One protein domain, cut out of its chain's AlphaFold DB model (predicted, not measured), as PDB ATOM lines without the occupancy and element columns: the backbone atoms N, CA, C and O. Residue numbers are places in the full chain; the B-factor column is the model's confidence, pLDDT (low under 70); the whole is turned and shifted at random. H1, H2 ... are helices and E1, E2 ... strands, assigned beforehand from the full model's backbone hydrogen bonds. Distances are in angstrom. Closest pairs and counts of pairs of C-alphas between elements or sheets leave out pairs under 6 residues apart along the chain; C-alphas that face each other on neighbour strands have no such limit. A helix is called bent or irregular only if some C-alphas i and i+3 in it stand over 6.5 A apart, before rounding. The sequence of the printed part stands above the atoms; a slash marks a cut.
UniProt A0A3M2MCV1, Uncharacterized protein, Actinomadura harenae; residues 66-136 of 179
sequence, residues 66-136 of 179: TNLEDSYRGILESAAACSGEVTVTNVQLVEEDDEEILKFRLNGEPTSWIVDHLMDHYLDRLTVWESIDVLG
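What this domain is: This is residues 66 to 136 of the 179 residues of an uncharacterized protein of Actinomadura harenae (UniProt A0A3M2MCV1). A strongly twisted wall of three strands, E1, E2 and E3, has both helices over one of its faces, while its other face is bare. H1 covers E1 and E2, and H2 covers E3, side by side with H1 and touching residues 76 to 83 of it. The printed part has 71 residues, with two named helices and three named strands in the order H1, E1, E2, E3, H2; the sheet's order is E1, E2, E3, antiparallel throughout, and the class is mixed, helices and strands. The whole is compact, with a radius of gyration of the C-alphas of 11.6 A, and spans 33 by 21 by 20 A.

Where its parts are: H1 is residues 68 to 83, from C-alpha 68 at (-24.348, -13.383, -39.347), and is 22.8 A long from first to last C-alpha. E1, residues 88 to 96, is 21.5 A long and begins with C-alpha 88 at (-29.439, -24.656, -50.113). E2, residues 99 to 106, is 21.1 A long, and E3, residues 109 to 115, is 19.3 A long. H2, residues 125 to 135, is 15.3 A long and ends with C-alpha 135 at (-21.422, -27.726, -51.106). H2 is irregular: C-alphas 130 and 133 are 7.6 A apart.

How they stand to each other: E1, E2 and E3 form a meander, each strand the antiparallel neighbour of the one before. The hairpin E1 and E2 has directions at 163 degrees, with N 92 and O 103 within hydrogen-bond range at 2.8 A. The hairpin E2 and E3 has directions at 151 degrees, with N 104 and O 111 within hydrogen-bond range at 2.9 A. E1 and E3 are the edge strands. H1 is on the sheet at a height of 9.3 A, over E1 and E2. Its line stands at 32 degrees to E1 on the local plane, only just slantwise to the strands. The closest C-alphas of H1 and E1 are those of Glu 69 and Leu 93, 5.4 A apart. H2 is on the same face at a height of 8.3 A, over E3, along the strands at 1 degree to E3 on the local plane. The closest C-alphas of H2 and E3 are those of Val 115 and Thr 127, 6.2 A apart. The two helices, with the sheet, make two layers, helices on one face of a sheet. H1 touches H2 with residues 76 to 83 alone; their closest C-alphas are those of Ala 80 and Leu 135, 6.3 A apart. They run the same way at a tilt of 38 degrees, only just steep. Every O i to N i+4 pair of H1 is within hydrogen-bond range, against 4 of 7 in H2.

The domain as a whole: The two C-alphas farthest apart are those of Gly 84 and Asp 98, 35.1 A. The printed part has no cut. The links H1 to E1, E1 to E2 and E2 to E3 are tight, and the link E3 to H2, with 9 residues, is short. The mean pLDDT of the printed part is 91.2, and residue 120, in the link E3 to H2, is under 70.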
ATOM      1  N   THR A  66     -22.977  -7.322 -40.476       81.56
ATOM      2  CA  THR A  66     -24.121  -6.706 -39.783       81.56
ATOM      3  C   THR A  66     -25.156  -7.746 -39.335       81.56
ATOM      4  O   THR A  66     -25.859  -7.528 -38.351       81.56
ATOM      5  N   ASN A  67     -25.257  -8.871 -40.051       89.06
ATOM      6  CA  ASN A  67     -26.134  -9.994 -39.727       89.06
ATOM      7  C   ASN A  67     -25.445 -11.308 -40.130       89.06
ATOM      8  O   ASN A  67     -25.278 -11.575 -41.320       89.06
ATOM      9  N   LEU A  68     -25.052 -12.114 -39.138       90.81
ATOM     10  CA  LEU A  68     -24.348 -13.383 -39.347       90.81
ATOM     11  C   LEU A  68     -25.184 -14.382 -40.154       90.81
ATOM     12  O   LEU A  68     -24.676 -14.967 -41.106       90.81
ATOM     13  N   GLU A  69     -26.474 -14.541 -39.834       93.19
ATOM     14  CA  GLU A  69     -27.351 -15.483 -40.543       93.19
ATOM     15  C   GLU A  69     -27.486 -15.116 -42.025       93.19
ATOM     16  O   GLU A  69     -27.352 -15.983 -42.891       93.19
ATOM     17  N   ASP A  70     -27.724 -13.837 -42.329       92.44
ATOM     18  CA  ASP A  70     -27.846 -13.373 -43.715       92.44
ATOM     19  C   ASP A  70     -26.515 -13.500 -44.472       92.44
ATOM     20  O   ASP A  70     -26.511 -13.882 -45.645       92.44
ATOM     21  N   SER A  71     -25.383 -13.247 -43.808       92.06
ATOM     22  CA  SER A  71     -24.058 -13.438 -44.406       92.06
ATOM     23  C   SER A  71     -23.773 -14.910 -44.716       92.06
ATOM     24  O   SER A  71     -23.368 -15.225 -45.837       92.06
ATOM     25  N   TYR A  72     -24.050 -15.834 -43.788       94.44
ATOM     26  CA  TYR A  72     -23.935 -17.271 -44.062       94.44
ATOM     27  C   TYR A  72     -24.870 -17.713 -45.179       94.44
ATOM     28  O   TYR A  72     -24.456 -18.451 -46.071       94.44
ATOM     29  N   ARG A  73     -26.120 -17.241 -45.172       95.06
ATOM     30  CA  ARG A  73     -27.080 -17.517 -46.242       95.06
ATOM     31  C   ARG A  73     -26.511 -17.109 -47.601       95.06
ATOM     32  O   ARG A  73     -26.531 -17.926 -48.516       95.06
ATOM     33  N   GLY A  74     -25.943 -15.908 -47.711       92.19
ATOM     34  CA  GLY A  74     -25.309 -15.428 -48.940       92.19
ATOM     35  C   GLY A  74     -24.136 -16.298 -49.403       92.19
ATOM     36  O   GLY A  74     -24.046 -16.620 -50.588       92.19
ATOM     37  N   ILE A  75     -23.272 -16.737 -48.481       93.62
ATOM     38  CA  ILE A  75     -22.149 -17.642 -48.781       93.62
ATOM     39  C   ILE A  75     -22.660 -18.981 -49.313       93.62
ATOM     40  O   ILE A  75     -22.227 -19.431 -50.375       93.62
ATOM     41  N   LEU A  76     -23.610 -19.599 -48.606       94.94
ATOM     42  CA  LEU A  76     -24.161 -20.898 -48.975       94.94
ATOM     43  C   LEU A  76     -24.909 -20.843 -50.317       94.94
ATOM     44  O   LEU A  76     -24.770 -21.745 -51.144       94.94
ATOM     45  N   GLU A  77     -25.685 -19.785 -50.558       93.00
ATOM     46  CA  GLU A  77     -26.392 -19.567 -51.824       93.00
ATOM     47  C   GLU A  77     -25.420 -19.307 -52.984       93.00
ATOM     48  O   GLU A  77     -25.620 -19.841 -54.078       93.00
ATOM     49  N   SER A  78     -24.339 -18.553 -52.753       91.88
ATOM     50  CA  SER A  78     -23.295 -18.319 -53.758       91.88
ATOM     51  C   SER A  78     -22.550 -19.608 -54.119       91.88
ATOM     52  O   SER A  78     -22.393 -19.933 -55.299       91.88
ATOM     53  N   ALA A  79     -22.163 -20.401 -53.116       92.44
ATOM     54  CA  ALA A  79     -21.537 -21.706 -53.316       92.44
ATOM     55  C   ALA A  79     -22.455 -22.659 -54.095       92.44
ATOM     56  O   ALA A  79     -22.033 -23.291 -55.068       92.44
ATOM     57  N   ALA A  80     -23.742 -22.690 -53.739       91.12
ATOM     58  CA  ALA A  80     -24.735 -23.477 -54.454       91.12
ATOM     59  C   ALA A  80     -24.881 -23.033 -55.917       91.12
ATOM     60  O   ALA A  80     -24.867 -23.876 -56.819       91.12
ATOM     61  N   ALA A  81     -24.932 -21.723 -56.168       88.50
ATOM     62  CA  ALA A  81     -24.991 -21.165 -57.515       88.50
ATOM     63  C   ALA A  81     -23.747 -21.501 -58.357       88.50
ATOM     64  O   ALA A  81     -23.886 -21.729 -59.559       88.50
ATOM     65  N   CYS A  82     -22.559 -21.577 -57.745       87.88
ATOM     66  CA  CYS A  82     -21.331 -22.008 -58.421       87.88
ATOM     67  C   CYS A  82     -21.400 -23.481 -58.850       87.88
ATOM     68  O   CYS A  82     -20.960 -23.833 -59.947       87.88
ATOM     69  N   SER A  83     -21.968 -24.353 -58.010       81.94
ATOM     70  CA  SER A  83     -22.150 -25.766 -58.364       81.94
ATOM     71  C   SER A  83     -23.162 -25.945 -59.500       81.94
ATOM     72  O   SER A  83     -22.923 -26.737 -60.413       81.94
ATOM     73  N   GLY A  84     -24.271 -25.196 -59.457       81.69
ATOM     74  CA  GLY A  84     -25.441 -25.383 -60.317       81.69
ATOM     75  C   GLY A  84     -26.231 -26.673 -60.051       81.69
ATOM     76  O   GLY A  84     -27.266 -26.882 -60.681       81.69
ATOM     77  N   GLU A  85     -25.766 -27.525 -59.134       83.12
ATOM     78  CA  GLU A  85     -26.317 -28.860 -58.875       83.12
ATOM     79  C   GLU A  85     -26.856 -29.010 -57.455       83.12
ATOM     80  O   GLU A  85     -27.795 -29.779 -57.238       83.12
ATOM     81  N   VAL A  86     -26.305 -28.256 -56.500       89.69
ATOM     82  CA  VAL A  86     -26.801 -28.258 -55.128       89.69
ATOM     83  C   VAL A  86     -27.816 -27.143 -54.888       89.69
ATOM     84  O   VAL A  86     -27.744 -26.055 -55.458       89.69
ATOM     85  N   THR A  87     -28.767 -27.405 -53.996       93.25
ATOM     86  CA  THR A  87     -29.717 -26.408 -53.497       93.25
ATOM     87  C   THR A  87     -29.555 -26.246 -51.997       93.25
ATOM     88  O   THR A  87     -29.626 -27.239 -51.269       93.25
ATOM     89  N   VAL A  88     -29.415 -25.005 -51.536       95.44
ATOM     90  CA  VAL A  88     -29.439 -24.656 -50.113       95.44
ATOM     91  C   VAL A  88     -30.759 -23.965 -49.792       95.44
ATOM     92  O   VAL A  88     -31.187 -23.061 -50.502       95.44
ATOM     93  N   THR A  89     -31.426 -24.396 -48.722       96.00
ATOM     94  CA  THR A  89     -32.664 -23.769 -48.230       96.00
ATOM     95  C   THR A  89     -32.716 -23.757 -46.704       96.00
ATOM     96  O   THR A  89     -31.971 -24.482 -46.050       96.00
ATOM     97  N   ASN A  90     -33.630 -22.966 -46.131       95.75
ATOM     98  CA  ASN A  90     -33.902 -22.918 -44.688       95.75
ATOM     99  C   ASN A  90     -32.661 -22.660 -43.818       95.75
ATOM    100  O   ASN A  90     -32.517 -23.284 -42.771       95.75
ATOM    101  N   VAL A  91     -31.783 -21.756 -44.261       97.31
ATOM    102  CA  VAL A  91     -30.632 -21.302 -43.470       97.31
ATOM    103  C   VAL A  91     -31.131 -20.576 -42.226       97.31
ATOM    104  O   VAL A  91     -31.958 -19.667 -42.352       97.31
ATOM    105  N   GLN A  92     -30.669 -21.014 -41.059       96.69
ATOM    106  CA  GLN A  92     -30.979 -20.453 -39.749       96.69
ATOM    107  C   GLN A  92     -29.754 -20.553 -38.845       96.69
ATOM    108  O   GLN A  92     -29.153 -21.624 -38.760       96.69
ATOM    109  N   LEU A  93     -29.419 -19.472 -38.151       95.38
ATOM    110  CA  LEU A  93     -28.417 -19.487 -37.091       95.38
ATOM    111  C   LEU A  93     -29.142 -19.572 -35.745       95.38
ATOM    112  O   LEU A  93     -30.000 -18.742 -35.444       95.38
ATOM    113  N   VAL A  94     -28.847 -20.608 -34.962       95.19
ATOM    114  CA  VAL A  94     -29.494 -20.847 -33.664       95.19
ATOM    115  C   VAL A  94     -28.459 -21.111 -32.584       95.19
ATOM    116  O   VAL A  94     -27.411 -21.677 -32.863       95.19
ATOM    117  N   GLU A  95     -28.786 -20.745 -31.350       92.88
ATOM    118  CA  GLU A  95     -27.999 -21.074 -30.163       92.88
ATOM    119  C   GLU A  95     -28.670 -22.253 -29.439       92.88
ATOM    120  O   GLU A  95     -29.850 -22.179 -29.073       92.88
ATOM    121  N   GLU A  96     -27.949 -23.362 -29.276       92.50
ATOM    122  CA  GLU A  96     -28.417 -24.588 -28.623       92.50
ATOM    123  C   GLU A  96     -27.310 -25.151 -27.727       92.50
ATOM    124  O   GLU A  96     -26.188 -25.322 -28.176       92.50
ATOM    125  N   ASP A  97     -27.625 -25.466 -26.466       89.62
ATOM    126  CA  ASP A  97     -26.677 -26.070 -25.512       89.62
ATOM    127  C   ASP A  97     -25.331 -25.312 -25.371       89.62
ATOM    128  O   ASP A  97     -24.280 -25.931 -25.223       89.62
ATOM    129  N   ASP A  98     -25.382 -23.972 -25.368       86.56
ATOM    130  CA  ASP A  98     -24.222 -23.059 -25.345       86.56
ATOM    131  C   ASP A  98     -23.326 -23.130 -26.611       86.56
ATOM    132  O   ASP A  98     -22.201 -22.628 -26.602       86.56
ATOM    133  N   GLU A  99     -23.817 -23.724 -27.707       91.31
ATOM    134  CA  GLU A  99     -23.173 -23.761 -29.026       91.31
ATOM    135  C   GLU A  99     -23.991 -22.975 -30.066       91.31
ATOM    136  O   GLU A  99     -25.225 -23.032 -30.095       91.31
ATOM    137  N   GLU A 100     -23.313 -22.267 -30.974       93.88
ATOM    138  CA  GLU A 100     -23.955 -21.660 -32.141       93.88
ATOM    139  C   GLU A 100     -23.937 -22.637 -33.322       93.88
ATOM    140  O   GLU A 100     -22.903 -23.171 -33.728       93.88
ATOM    141  N   ILE A 101     -25.115 -22.892 -33.888       96.25
ATOM    142  CA  ILE A 101     -25.318 -23.895 -34.928       96.25
ATOM    143  C   ILE A 101     -25.977 -23.242 -36.139       96.25
ATOM    144  O   ILE A 101     -27.128 -22.798 -36.094       96.25
ATOM    145  N   LEU A 102     -25.273 -23.259 -37.269       97.19
ATOM    146  CA  LEU A 102     -25.821 -22.897 -38.568       97.19
ATOM    147  C   LEU A 102     -26.554 -24.102 -39.159       97.19
ATOM    148  O   LEU A 102     -25.932 -25.056 -39.622       97.19
ATOM    149  N   LYS A 103     -27.885 -24.068 -39.168       97.62
ATOM    150  CA  LYS A 103     -28.748 -25.126 -39.710       97.62
ATOM    151  C   LYS A 103     -29.242 -24.757 -41.098       97.62
ATOM    152  O   LYS A 103     -29.671 -23.634 -41.331       97.62
ATOM    153  N   PHE A 104     -29.238 -25.714 -42.017       97.56
ATOM    154  CA  PHE A 104     -29.785 -25.542 -43.360       97.56
ATOM    155  C   PHE A 104     -30.202 -26.887 -43.961       97.56
ATOM    156  O   PHE A 104     -30.077 -27.949 -43.347       97.56
ATOM    157  N   ARG A 105     -30.760 -26.851 -45.170       97.50
ATOM    158  CA  ARG A 105     -31.038 -28.042 -45.971       97.50
ATOM    159  C   ARG A 105     -30.216 -28.022 -47.241       97.50
ATOM    160  O   ARG A 105     -30.410 -27.122 -48.057       97.50
ATOM    161  N   LEU A 106     -29.384 -29.038 -47.419       95.38
ATOM    162  CA  LEU A 106     -28.628 -29.289 -48.638       95.38
ATOM    163  C   LEU A 106     -29.348 -30.361 -49.452       95.38
ATOM    164  O   LEU A 106     -29.534 -31.483 -48.989       95.38
ATOM    165  N   ASN A 107     -29.812 -30.013 -50.650       94.25
ATOM    166  CA  ASN A 107     -30.606 -30.912 -51.502       94.25
ATOM    167  C   ASN A 107     -31.839 -31.493 -50.785       94.25
ATOM    168  O   ASN A 107     -32.263 -32.618 -51.035       94.25
ATOM    169  N   GLY A 108     -32.417 -30.706 -49.871       95.50
ATOM    170  CA  GLY A 108     -33.548 -31.108 -49.036       95.50
ATOM    171  C   GLY A 108     -33.164 -31.872 -47.765       95.50
ATOM    172  O   GLY A 108     -33.990 -31.928 -46.851       95.50
ATOM    173  N   GLU A 109     -31.935 -32.373 -47.646       96.06
ATOM    174  CA  GLU A 109     -31.456 -33.101 -46.468       96.06
ATOM    175  C   GLU A 109     -30.976 -32.140 -45.370       96.06
ATOM    176  O   GLU A 109     -30.313 -31.149 -45.677       96.06
ATOM    177  N   PRO A 110     -31.313 -32.376 -44.087       96.88
ATOM    178  CA  PRO A 110     -30.821 -31.550 -42.986       96.88
ATOM    179  C   PRO A 110     -29.293 -31.567 -42.894       96.88
ATOM    180  O   PRO A 110     -28.670 -32.627 -42.921       96.88
ATOM    181  N   THR A 111     -28.690 -30.395 -42.749       96.44
ATOM    182  CA  THR A 111     -27.251 -30.208 -42.540       96.44
ATOM    183  C   THR A 111     -27.045 -29.114 -41.500       96.44
ATOM    184  O   THR A 111     -27.874 -28.209 -41.364       96.44
ATOM    185  N   SER A 112     -25.967 -29.215 -40.734       96.31
ATOM    186  CA  SER A 112     -25.624 -28.219 -39.730       96.31
ATOM    187  C   SER A 112     -24.121 -28.077 -39.587       96.31
ATOM    188  O   SER A 112     -23.415 -29.087 -39.622       96.31
ATOM    189  N   TRP A 113     -23.663 -26.852 -39.371       96.50
ATOM    190  CA  TRP A 113     -22.291 -26.538 -38.988       96.50
ATOM    191  C   TRP A 113     -22.292 -25.946 -37.584       96.50
ATOM    192  O   TRP A 113     -23.155 -25.127 -37.270       96.50
ATOM    193  N   ILE A 114     -21.353 -26.381 -36.752       94.88
ATOM    194  CA  ILE A 114     -21.058 -25.713 -35.482       94.88
ATOM    195  C   ILE A 114     -20.150 -24.545 -35.842       94.88
ATOM    196  O   ILE A 114     -19.133 -24.771 -36.489       94.88
ATOM    197  N   VAL A 115     -20.548 -23.328 -35.489       93.56
ATOM    198  CA  VAL A 115     -19.796 -22.103 -35.774       93.56
ATOM    199  C   VAL A 115     -19.357 -21.479 -34.456       93.56
ATOM    200  O   VAL A 115     -20.110 -21.488 -33.488       93.56
ATOM    201  N   ASP A 116     -18.131 -20.967 -34.413       89.62
ATOM    202  CA  ASP A 116     -17.564 -20.309 -33.237       89.62
ATOM    203  C   ASP A 116     -17.221 -18.852 -33.571       89.62
ATOM    204  O   ASP A 116     -16.158 -18.535 -34.122       89.62
ATOM    205  N   HIS A 117     -18.150 -17.941 -33.273       86.69
ATOM    206  CA  HIS A 117     -17.919 -16.518 -33.472       86.69
ATOM    207  C   HIS A 117     -17.154 -15.929 -32.287       86.69
ATOM    208  O   HIS A 117     -17.671 -15.764 -31.185       86.69
ATOM    209  N   LEU A 118     -15.923 -15.484 -32.541       74.88
ATOM    210  CA  LEU A 118     -15.148 -14.751 -31.533       74.88
ATOM    211  C   LEU A 118     -15.790 -13.399 -31.161       74.88
ATOM    212  O   LEU A 118     -15.523 -12.877 -30.075       74.88
ATOM    213  N   MET A 119     -16.584 -12.814 -32.069       72.38
ATOM    214  CA  MET A 119     -17.355 -11.576 -31.897       72.38
ATOM    215  C   MET A 119     -18.534 -11.539 -32.888       72.38
ATOM    216  O   MET A 119     -18.378 -11.970 -34.027       72.38
ATOM    217  N   ASP A 120     -19.646 -10.899 -32.510       68.81
ATOM    218  CA  ASP A 120     -20.922 -10.808 -33.260       68.81
ATOM    219  C   ASP A 120     -20.841 -10.233 -34.699       68.81
ATOM    220  O   ASP A 120     -21.839 -10.197 -35.419       68.81
ATOM    221  N   HIS A 121     -19.670  -9.751 -35.127       77.69
ATOM    222  CA  HIS A 121     -19.430  -9.122 -36.434       77.69
ATOM    223  C   HIS A 121     -18.375  -9.837 -37.289       77.69
ATOM    224  O   HIS A 121     -17.957  -9.301 -38.316       77.69
ATOM    225  N   TYR A 122     -17.941 -11.025 -36.868       81.81
ATOM    226  CA  TYR A 122     -16.912 -11.809 -37.539       81.81
ATOM    227  C   TYR A 122     -17.485 -13.168 -37.900       81.81
ATOM    228  O   TYR A 122     -17.965 -13.874 -37.022       81.81
ATOM    229  N   LEU A 123     -17.417 -13.542 -39.178       87.44
ATOM    230  CA  LEU A 123     -17.751 -14.900 -39.594       87.44
ATOM    231  C   LEU A 123     -16.684 -15.881 -39.109       87.44
ATOM    232  O   LEU A 123     -15.485 -15.594 -39.175       87.44
ATOM    233  N   ASP A 124     -17.120 -17.075 -38.713       90.44
ATOM    234  CA  ASP A 124     -16.216 -18.200 -38.495       90.44
ATOM    235  C   ASP A 124     -15.707 -18.738 -39.842       90.44
ATOM    236  O   ASP A 124     -16.278 -19.641 -40.462       90.44
ATOM    237  N   ARG A 125     -14.623 -18.123 -40.313       90.00
ATOM    238  CA  ARG A 125     -13.922 -18.472 -41.552       90.00
ATOM    239  C   ARG A 125     -13.329 -19.876 -41.521       90.00
ATOM    240  O   ARG A 125     -13.275 -20.525 -42.562       90.00
ATOM    241  N   LEU A 126     -12.911 -20.351 -40.344       90.38
ATOM    242  CA  LEU A 126     -12.326 -21.682 -40.210       90.38
ATOM    243  C   LEU A 126     -13.387 -22.742 -40.493       90.38
ATOM    244  O   LEU A 126     -13.164 -23.604 -41.337       90.38
ATOM    245  N   THR A 127     -14.565 -22.619 -39.881       93.12
ATOM    246  CA  THR A 127     -15.676 -23.543 -40.139       93.12
ATOM    247  C   THR A 127     -16.099 -23.535 -41.606       93.12
ATOM    248  O   THR A 127     -16.374 -24.597 -42.173       93.12
ATOM    249  N   VAL A 128     -16.124 -22.360 -42.253       93.31
ATOM    250  CA  VAL A 128     -16.416 -22.284 -43.693       93.31
ATOM    251  C   VAL A 128     -15.347 -23.018 -44.497       93.31
ATOM    252  O   VAL A 128     -15.703 -23.863 -45.314       93.31
ATOM    253  N   TRP A 129     -14.061 -22.765 -44.244       92.12
ATOM    254  CA  TRP A 129     -12.963 -23.458 -44.920       92.12
ATOM    255  C   TRP A 129     -13.035 -24.983 -44.747       92.12
ATOM    256  O   TRP A 129     -12.909 -25.710 -45.726       92.12
ATOM    257  N   GLU A 130     -13.317 -25.473 -43.537       93.06
ATOM    258  CA  GLU A 130     -13.413 -26.911 -43.249       93.06
ATOM    259  C   GLU A 130     -14.637 -27.585 -43.890       93.06
ATOM    260  O   GLU A 130     -14.627 -28.797 -44.119       93.06
ATOM    261  N   SER A 131     -15.701 -26.824 -44.171       94.00
ATOM    262  CA  SER A 131     -17.007 -27.383 -44.545       94.00
ATOM    263  C   SER A 131     -17.462 -27.071 -45.971       94.00
ATOM    264  O   SER A 131     -18.397 -27.715 -46.457       94.00
ATOM    265  N   ILE A 132     -16.846 -26.104 -46.661       92.88
ATOM    266  CA  ILE A 132     -17.322 -25.611 -47.963       92.88
ATOM    267  C   ILE A 132     -17.381 -26.705 -49.037       92.88
ATOM    268  O   ILE A 132     -18.284 -26.695 -49.871       92.88
ATOM    269  N   ASP A 133     -16.506 -27.710 -48.970       91.75
ATOM    270  CA  ASP A 133     -16.494 -28.844 -49.901       91.75
ATOM    271  C   ASP A 133     -17.775 -29.684 -49.875       91.75
ATOM    272  O   ASP A 133     -18.127 -30.312 -50.875       91.75
ATOM    273  N   VAL A 134     -18.532 -29.655 -48.774       91.44
ATOM    274  CA  VAL A 134     -19.849 -30.308 -48.689       91.44
ATOM    275  C   VAL A 134     -20.844 -29.687 -49.681       91.44
ATOM    276  O   VAL A 134     -21.801 -30.344 -50.085       91.44
ATOM    277  N   LEU A 135     -20.614 -28.442 -50.111       91.81
ATOM    278  CA  LEU A 135     -21.422 -27.726 -51.106       91.81
ATOM    279  C   LEU A 135     -20.967 -27.991 -52.549       91.81
ATOM    280  O   LEU A 135     -21.531 -27.425 -53.489       91.81
ATOM    281  N   GLY A 136     -19.943 -28.825 -52.741       90.19
ATOM    282  CA  GLY A 136     -19.530 -29.284 -54.057       90.19
ATOM    283  C   GLY A 136     -20.612 -30.143 -54.734       90.19
ATOM    284  O   GLY A 136     -21.471 -30.718 -54.064       90.19
TER     285      GLY A 136